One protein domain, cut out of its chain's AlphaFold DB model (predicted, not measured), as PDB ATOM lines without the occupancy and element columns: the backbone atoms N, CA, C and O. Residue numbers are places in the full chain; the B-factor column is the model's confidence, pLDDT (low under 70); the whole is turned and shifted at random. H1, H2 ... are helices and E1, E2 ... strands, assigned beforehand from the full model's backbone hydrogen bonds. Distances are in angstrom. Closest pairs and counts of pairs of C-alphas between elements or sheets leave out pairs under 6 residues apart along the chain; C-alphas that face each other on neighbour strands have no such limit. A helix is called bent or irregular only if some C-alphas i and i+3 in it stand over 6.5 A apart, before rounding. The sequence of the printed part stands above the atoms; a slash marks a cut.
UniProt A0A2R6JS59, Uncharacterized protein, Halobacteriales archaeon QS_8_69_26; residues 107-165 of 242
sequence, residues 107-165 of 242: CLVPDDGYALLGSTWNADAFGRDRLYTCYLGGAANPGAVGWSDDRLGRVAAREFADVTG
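This is residues 107 to 165 of the 242 residues of an uncharacterized protein of Halobacteriales archaeon QS_8_69_26 (UniProt A0A2R6JS59). Two antiparallel strands, E1 and E2, lie side by side as a narrow ribbon, and the one long helix, H3, packs across one face of it. The short helices H1 and H2 sit at opposite ends of the ribbon, and the first printed residues loop round so that 107 to 108 pair with E1. The printed part has 59 residues, with named elements in the order E1, H1, E2, H2, H3; the class is mixed, helices and strands. It is compact, with a radius of gyration of the C-alphas of 11.6 A and spans of 33 by 23 by 19 A.

Start at residues 107 to 108, which pair antiparallel with residues 118 to 119 of strand E1, residues 116 to 121. Strand E2, residues 132 to 136, is the antiparallel neighbour of E1, with 162 degrees between their directions. Look there for N 117 and O 135, 2.8 A apart, and N 133 and O 120, 2.9 A apart, both within hydrogen-bond range. Between the strands comes helix H1, residues 122 to 126; its closest C-alphas to E2 are those of Asn 122 and Tyr 132, 5.9 A apart. After E2 comes helix H2, residues 142 to 146; the closest C-alphas of the two are those of Leu 136 and Ala 144, 7.0 A apart. Helix H3, residues 149 to 164, comes near both strands at Ala 156: its C-alpha is 6.4 A from that of Leu 116 in E1 and 6.3 A from that of Cys 134 in E2, the closest C-alphas in each case. H2 and H3 are close but not clearly touching, with the closest C-alphas, those of Ala 144 and Leu 152, 7.7 A apart. H1 is apart from H2 and from H3, and E1 is apart from H2. In H1 and H3 every O i to N i+4 pair is within hydrogen-bond range; in H2 it is 0 of 1, beside 1 of 2 O i to N i+3 pairs.

Find C-alpha 116 at (-45.777, -45.462, 35.220); from there E1 runs 14.2 A to C-alpha 121. H1 follows at once and spans 5.3 A. E2 runs 12.8 A from C-alpha 132 at (-36.829, -48.345, 43.278). H2 spans 8.3 A and is neither bent nor irregular, but only just: C-alphas 142 and 145 are 6.4 A apart. H3 runs 21.7 A from C-alpha 149 to C-alpha 164 at (-42.921, -39.161, 44.672).

The two C-alphas farthest apart are those of Gly 127 and Gly 143, at 33.2 A. The printed part has no cut, and the four links between named elements are tight. The mean pLDDT of the printed part is 85.6; look for values under 70 at residues 111 to 112 and 124 to 125.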
ATOM      1  N   CYS A 107     -45.686 -47.731  45.812       79.69
ATOM      2  CA  CYS A 107     -46.892 -47.011  45.413       79.69
ATOM      3  C   CYS A 107     -47.457 -47.556  44.096       79.69
ATOM      4  O   CYS A 107     -46.713 -48.012  43.225       79.69
ATOM      5  N   LEU A 108     -48.777 -47.474  43.939       83.81
ATOM      6  CA  LEU A 108     -49.461 -47.678  42.663       83.81
ATOM      7  C   LEU A 108     -49.841 -46.313  42.098       83.81
ATOM      8  O   LEU A 108     -50.238 -45.428  42.856       83.81
ATOM      9  N   VAL A 109     -49.704 -46.149  40.786       79.69
ATOM     10  CA  VAL A 109     -50.058 -44.916  40.082       79.69
ATOM     11  C   VAL A 109     -51.357 -45.181  39.323       79.69
ATOM     12  O   VAL A 109     -51.388 -46.086  38.487       79.69
ATOM     13  N   PRO A 110     -52.452 -44.468  39.648       70.56
ATOM     14  CA  PRO A 110     -53.686 -44.545  38.878       70.56
ATOM     15  C   PRO A 110     -53.458 -44.151  37.417       70.56
ATOM     16  O   PRO A 110     -52.538 -43.397  37.105       70.56
ATOM     17  N   ASP A 111     -54.323 -44.637  36.530       67.19
ATOM     18  CA  ASP A 111     -54.297 -44.296  35.104       67.19
ATOM     19  C   ASP A 111     -54.766 -42.844  34.883       67.19
ATOM     20  O   ASP A 111     -55.934 -42.585  34.601       67.19
ATOM     21  N   ASP A 112     -53.854 -41.895  35.104       67.94
ATOM     22  CA  ASP A 112     -54.071 -40.443  35.014       67.94
ATOM     23  C   ASP A 112     -52.994 -39.786  34.131       67.94
ATOM     24  O   ASP A 112     -52.270 -38.876  34.526       67.94
ATOM     25  N   GLY A 113     -52.803 -40.340  32.929       74.44
ATOM     26  CA  GLY A 113     -51.850 -39.821  31.939       74.44
ATOM     27  C   GLY A 113     -50.383 -40.220  32.155       74.44
ATOM     28  O   GLY A 113     -49.534 -39.858  31.336       74.44
ATOM     29  N   TYR A 114     -50.081 -40.997  33.197       82.56
ATOM     30  CA  TYR A 114     -48.759 -41.577  33.439       82.56
ATOM     31  C   TYR A 114     -48.564 -42.896  32.678       82.56
ATOM     32  O   TYR A 114     -49.469 -43.717  32.558       82.56
ATOM     33  N   ALA A 115     -47.348 -43.132  32.182       90.06
ATOM     34  CA  ALA A 115     -46.941 -44.449  31.691       90.06
ATOM     35  C   ALA A 115     -46.489 -45.380  32.833       90.06
ATOM     36  O   ALA A 115     -46.456 -46.604  32.659       90.06
ATOM     37  N   LEU A 116     -46.097 -44.797  33.968       87.75
ATOM     38  CA  LEU A 116     -45.777 -45.462  35.220       87.75
ATOM     39  C   LEU A 116     -47.043 -46.077  35.833       87.75
ATOM     40  O   LEU A 116     -48.017 -45.384  36.085       87.75
ATOM     41  N   LEU A 117     -46.996 -47.376  36.114       90.12
ATOM     42  CA  LEU A 117     -48.064 -48.134  36.777       90.12
ATOM     43  C   LEU A 117     -47.900 -48.148  38.301       90.12
ATOM     44  O   LEU A 117     -48.847 -48.349  39.059       90.12
ATOM     45  N   GLY A 118     -46.662 -48.006  38.762       87.69
ATOM     46  CA  GLY A 118     -46.300 -48.135  40.162       87.69
ATOM     47  C   GLY A 118     -44.805 -48.326  40.350       87.69
ATOM     48  O   GLY A 118     -44.048 -48.504  39.390       87.69
ATOM     49  N   SER A 119     -44.387 -48.303  41.609       87.69
ATOM     50  CA  SER A 119     -43.002 -48.507  42.009       87.69
ATOM     51  C   SER A 119     -42.919 -49.368  43.264       87.69
ATOM     52  O   SER A 119     -43.642 -49.122  44.226       87.69
ATOM     53  N   THR A 120     -42.030 -50.363  43.265       87.75
ATOM     54  CA  THR A 120     -41.633 -51.098  44.477       87.75
ATOM     55  C   THR A 120     -40.465 -50.382  45.137       87.75
ATOM     56  O   THR A 120     -39.482 -50.055  44.465       87.75
ATOM     57  N   TRP A 121     -40.544 -50.164  46.448       86.19
ATOM     58  CA  TRP A 121     -39.473 -49.543  47.227       86.19
ATOM     59  C   TRP A 121     -38.663 -50.653  47.896       86.19
ATOM     60  O   TRP A 121     -39.138 -51.346  48.792       86.19
ATOM     61  N   ASN A 122     -37.444 -50.886  47.407       79.19
ATOM     62  CA  ASN A 122     -36.663 -52.052  47.824       79.19
ATOM     63  C   ASN A 122     -35.982 -51.864  49.193       79.19
ATOM     64  O   ASN A 122     -35.418 -52.828  49.715       79.19
ATOM     65  N   ALA A 123     -36.063 -50.660  49.771       71.00
ATOM     66  CA  ALA A 123     -35.566 -50.331  51.105       71.00
ATOM     67  C   ALA A 123     -36.268 -51.195  52.161       71.00
ATOM     68  O   ALA A 123     -35.662 -52.092  52.735       71.00
ATOM     69  N   ASP A 124     -37.580 -51.023  52.312       63.31
ATOM     70  CA  ASP A 124     -38.326 -51.662  53.399       63.31
ATOM     71  C   ASP A 124     -38.637 -53.134  53.129       63.31
ATOM     72  O   ASP A 124     -38.790 -53.924  54.058       63.31
ATOM     73  N   ALA A 125     -38.705 -53.530  51.856       63.97
ATOM     74  CA  ALA A 125     -38.960 -54.918  51.484       63.97
ATOM     75  C   ALA A 125     -37.702 -55.802  51.555       63.97
ATOM     76  O   ALA A 125     -37.812 -56.999  51.821       63.97
ATOM     77  N   PHE A 126     -36.513 -55.247  51.276       74.94
ATOM     78  CA  PHE A 126     -35.299 -56.043  51.042       74.94
ATOM     79  C   PHE A 126     -34.005 -55.443  51.619       74.94
ATOM     80  O   PHE A 126     -32.928 -55.959  51.316       74.94
ATOM     81  N   GLY A 127     -34.074 -54.361  52.399       70.06
ATOM     82  CA  GLY A 127     -32.898 -53.662  52.934       70.06
ATOM     83  C   GLY A 127     -32.029 -53.010  51.853       70.06
ATOM     84  O   GLY A 127     -30.812 -52.920  52.009       70.06
ATOM     85  N   ARG A 128     -32.621 -52.642  50.707       75.38
ATOM     86  CA  ARG A 128     -31.924 -52.010  49.574       75.38
ATOM     87  C   ARG A 128     -32.394 -50.577  49.399       75.38
ATOM     88  O   ARG A 128     -33.284 -50.308  48.587       75.38
ATOM     89  N   ASP A 129     -31.825 -49.657  50.158       74.44
ATOM     90  CA  ASP A 129     -32.367 -48.306  50.153       74.44
ATOM     91  C   ASP A 129     -32.081 -47.543  48.857       74.44
ATOM     92  O   ASP A 129     -31.187 -47.867  48.071       74.44
ATOM     93  N   ARG A 130     -32.906 -46.514  48.615       78.50
ATOM     94  CA  ARG A 130     -32.863 -45.657  47.415       78.50
ATOM     95  C   ARG A 130     -32.902 -46.426  46.092       78.50
ATOM     96  O   ARG A 130     -32.613 -45.864  45.037       78.50
ATOM     97  N   LEU A 131     -33.274 -47.703  46.145       85.50
ATOM     98  CA  LEU A 131     -33.452 -48.559  44.997       85.50
ATOM     99  C   LEU A 131     -34.943 -48.769  44.784       85.50
ATOM    100  O   LEU A 131     -35.639 -49.377  45.600       85.50
ATOM    101  N   TYR A 132     -35.422 -48.306  43.640       87.25
ATOM    102  CA  TYR A 132     -36.829 -48.345  43.278       87.25
ATOM    103  C   TYR A 132     -36.999 -49.113  41.973       87.25
ATOM    104  O   TYR A 132     -36.229 -48.923  41.029       87.25
ATOM    105  N   THR A 133     -38.008 -49.978  41.917       91.94
ATOM    106  CA  THR A 133     -38.365 -50.702  40.692       91.94
ATOM    107  C   THR A 133     -39.639 -50.100  40.128       91.94
ATOM    108  O   THR A 133     -40.718 -50.358  40.653       91.94
ATOM    109  N   CYS A 134     -39.514 -49.312  39.064       92.25
ATOM    110  CA  CYS A 134     -40.640 -48.701  38.360       92.25
ATOM    111  C   CYS A 134     -41.179 -49.635  37.271       92.25
ATOM    112  O   CYS A 134     -40.414 -50.159  36.459       92.25
ATOM    113  N   TYR A 135     -42.499 -49.797  37.216       93.06
ATOM    114  CA  TYR A 135     -43.174 -50.613  36.205       93.06
ATOM    115  C   TYR A 135     -43.897 -49.712  35.209       93.06
ATOM    116  O   TYR A 135     -44.682 -48.862  35.615       93.06
ATOM    117  N   LEU A 136     -43.634 -49.891  33.914       92.50
ATOM    118  CA  LEU A 136     -44.242 -49.102  32.841       92.50
ATOM    119  C   LEU A 136     -45.016 -50.002  31.873       92.50
ATOM    120  O   LEU A 136     -44.657 -51.163  31.664       92.50
ATOM    121  N   GLY A 137     -46.032 -49.434  31.224       88.56
ATOM    122  CA  GLY A 137     -46.772 -50.076  30.135       88.56
ATOM    123  C   GLY A 137     -48.142 -50.583  30.563       88.56
ATOM    124  O   GLY A 137     -49.043 -49.789  30.802       88.56
ATOM    125  N   GLY A 138     -48.320 -51.905  30.625       83.25
ATOM    126  CA  GLY A 138     -49.616 -52.509  30.946       83.25
ATOM    127  C   GLY A 138     -50.637 -52.404  29.809       83.25
ATOM    128  O   GLY A 138     -50.305 -52.044  28.680       83.25
ATOM    129  N   ALA A 139     -51.889 -52.758  30.104       81.88
ATOM    130  CA  ALA A 139     -52.957 -52.828  29.103       81.88
ATOM    131  C   ALA A 139     -53.364 -51.454  28.541       81.88
ATOM    132  O   ALA A 139     -53.773 -51.378  27.386       81.88
ATOM    133  N   ALA A 140     -53.219 -50.382  29.328       79.50
ATOM    134  CA  ALA A 140     -53.504 -49.011  28.902       79.50
ATOM    135  C   ALA A 140     -52.440 -48.457  27.936       79.50
ATOM    136  O   ALA A 140     -52.743 -47.641  27.068       79.50
ATOM    137  N   ASN A 141     -51.194 -48.939  28.031       87.56
ATOM    138  CA  ASN A 141     -50.096 -48.521  27.160       87.56
ATOM    139  C   ASN A 141     -49.236 -49.717  26.697       87.56
ATOM    140  O   ASN A 141     -48.051 -49.824  27.039       87.56
ATOM    141  N   PRO A 142     -49.795 -50.628  25.877       87.44
ATOM    142  CA  PRO A 142     -49.095 -51.839  25.446       87.44
ATOM    143  C   PRO A 142     -47.895 -51.524  24.539       87.44
ATOM    144  O   PRO A 142     -46.923 -52.278  24.500       87.44
ATOM    145  N   GLY A 143     -47.921 -50.381  23.844       89.88
ATOM    146  CA  GLY A 143     -46.832 -49.920  22.983       89.88
ATOM    147  C   GLY A 143     -45.559 -49.527  23.740       89.88
ATOM    148  O   GLY A 143     -44.483 -49.513  23.138       89.88
ATOM    149  N   ALA A 144     -45.644 -49.261  25.051       90.62
ATOM    150  CA  ALA A 144     -44.491 -48.879  25.867       90.62
ATOM    151  C   ALA A 144     -43.374 -49.926  25.852       90.62
ATOM    152  O   ALA A 144     -42.195 -49.578  25.834       90.62
ATOM    153  N   VAL A 145     -43.721 -51.215  25.753       89.81
ATOM    154  CA  VAL A 145     -42.729 -52.297  25.671       89.81
ATOM    155  C   VAL A 145     -41.827 -52.173  24.434       89.81
ATOM    156  O   VAL A 145     -40.742 -52.754  24.401       89.81
ATOM    157  N   GLY A 146     -42.271 -51.457  23.396       91.75
ATOM    158  CA  GLY A 146     -41.525 -51.187  22.166       91.75
ATOM    159  C   GLY A 146     -40.647 -49.936  22.209       91.75
ATOM    160  O   GLY A 146     -39.897 -49.700  21.266       91.75
ATOM    161  N   TRP A 147     -40.718 -49.125  23.266       95.38
ATOM    162  CA  TRP A 147     -39.890 -47.925  23.398       95.38
ATOM    163  C   TRP A 147     -38.419 -48.284  23.631       95.38
ATOM    164  O   TRP A 147     -38.117 -49.348  24.174       95.38
ATOM    165  N   SER A 148     -37.501 -47.386  23.250       96.50
ATOM    166  CA  SER A 148     -36.066 -47.537  23.528       96.50
ATOM    167  C   SER A 148     -35.768 -47.504  25.030       96.50
ATOM    168  O   SER A 148     -36.547 -46.943  25.804       96.50
ATOM    169  N   ASP A 149     -34.637 -48.085  25.447       96.69
ATOM    170  CA  ASP A 149     -34.216 -48.087  26.860       96.69
ATOM    171  C   ASP A 149     -34.071 -46.670  27.398       96.69
ATOM    172  O   ASP A 149     -34.612 -46.355  28.454       96.69
ATOM    173  N   ASP A 150     -33.467 -45.782  26.614       96.75
ATOM    174  CA  ASP A 150     -33.337 -44.374  26.971       96.75
ATOM    175  C   ASP A 150     -34.690 -43.695  27.201       96.75
ATOM    176  O   ASP A 150     -34.846 -42.891  28.119       96.75
ATOM    177  N   ARG A 151     -35.694 -44.002  26.369       96.88
ATOM    178  CA  ARG A 151     -37.038 -43.443  26.539       96.88
ATOM    179  C   ARG A 151     -37.708 -44.020  27.780       96.88
ATOM    180  O   ARG A 151     -38.273 -43.247  28.546       96.88
ATOM    181  N   LEU A 152     -37.646 -45.337  27.976       96.31
ATOM    182  CA  LEU A 152     -38.207 -46.005  29.153       96.31
ATOM    183  C   LEU A 152     -37.595 -45.454  30.439       96.31
ATOM    184  O   LEU A 152     -38.330 -45.046  31.329       96.31
ATOM    185  N   GLY A 153     -36.265 -45.364  30.496       96.44
ATOM    186  CA  GLY A 153     -35.536 -44.817  31.631       96.44
ATOM    187  C   GLY A 153     -35.908 -43.363  31.916       96.44
ATOM    188  O   GLY A 153     -36.266 -43.041  33.044       96.44
ATOM    189  N   ARG A 154     -35.893 -42.487  30.897       96.69
ATOM    190  CA  ARG A 154     -36.266 -41.071  31.074       96.69
ATOM    191  C   ARG A 154     -37.708 -40.888  31.542       96.69
ATOM    192  O   ARG A 154     -37.961 -40.026  32.375       96.69
ATOM    193  N   VAL A 155     -38.650 -41.656  30.991       95.75
ATOM    194  CA  VAL A 155     -40.062 -41.590  31.398       95.75
ATOM    195  C   VAL A 155     -40.226 -42.097  32.828       95.75
ATOM    196  O   VAL A 155     -40.838 -41.403  33.629       95.75
ATOM    197  N   ALA A 156     -39.620 -43.237  33.167       95.06
ATOM    198  CA  ALA A 156     -39.660 -43.796  34.515       95.06
ATOM    199  C   ALA A 156     -39.109 -42.815  35.555       95.06
ATOM    200  O   ALA A 156     -39.765 -42.560  36.556       95.06
ATOM    201  N   ALA A 157     -37.930 -42.240  35.298       95.25
ATOM    202  CA  ALA A 157     -37.280 -41.283  36.185       95.25
ATOM    203  C   ALA A 157     -38.132 -40.021  36.388       95.25
ATOM    204  O   ALA A 157     -38.380 -39.631  37.526       95.25
ATOM    205  N   ARG A 158     -38.629 -39.422  35.296       94.69
ATOM    206  CA  ARG A 158     -39.480 -38.224  35.355       94.69
ATOM    207  C   ARG A 158     -40.763 -38.488  36.139       94.69
ATOM    208  O   ARG A 158     -41.025 -37.806  37.115       94.69
ATOM    209  N   GLU A 159     -41.531 -39.500  35.751       92.56
ATOM    210  CA  GLU A 159     -42.841 -39.761  36.360       92.56
ATOM    211  C   GLU A 159     -42.715 -40.264  37.801       92.56
ATOM    212  O   GLU A 159     -43.555 -39.960  38.642       92.56
ATOM    213  N   PHE A 160     -41.636 -40.980  38.131       91.44
ATOM    214  CA  PHE A 160     -41.326 -41.315  39.517       91.44
ATOM    215  C   PHE A 160     -41.026 -40.063  40.347       91.44
ATOM    216  O   PHE A 160     -41.542 -39.954  41.459       91.44
ATOM    217  N   ALA A 161     -40.234 -39.116  39.830       90.50
ATOM    218  CA  ALA A 161     -39.999 -37.833  40.494       90.50
ATOM    219  C   ALA A 161     -41.297 -37.034  40.656       90.50
ATOM    220  O   ALA A 161     -41.540 -36.520  41.740       90.50
ATOM    221  N   ASP A 162     -42.160 -36.996  39.640       86.44
ATOM    222  CA  ASP A 162     -43.439 -36.281  39.698       86.44
ATOM    223  C   ASP A 162     -44.374 -36.876  40.769       86.44
ATOM    224  O   ASP A 162     -44.933 -36.152  41.591       86.44
ATOM    225  N   VAL A 163     -44.504 -38.209  40.811       83.50
ATOM    226  CA  VAL A 163     -45.388 -38.915  41.758       83.50
ATOM    227  C   VAL A 163     -44.846 -38.888  43.185       83.50
ATOM    228  O   VAL A 163     -45.610 -38.821  44.148       83.50
ATOM    229  N   THR A 164     -43.528 -39.000  43.347       82.50
ATOM    230  CA  THR A 164     -42.921 -39.161  44.672       82.50
ATOM    231  C   THR A 164     -42.292 -37.882  45.207       82.50
ATOM    232  O   THR A 164     -42.130 -37.771  46.411       82.50
ATOM    233  N   GLY A 165     -41.946 -36.900  44.386       83.12
ATOM    234  CA  GLY A 165     -41.105 -35.768  44.785       83.12
ATOM    235  C   GLY A 165     -39.630 -36.142  44.978       83.12
ATOM    236  O   GLY A 165     -38.921 -35.449  45.702       83.12
TER     237      GLY A 165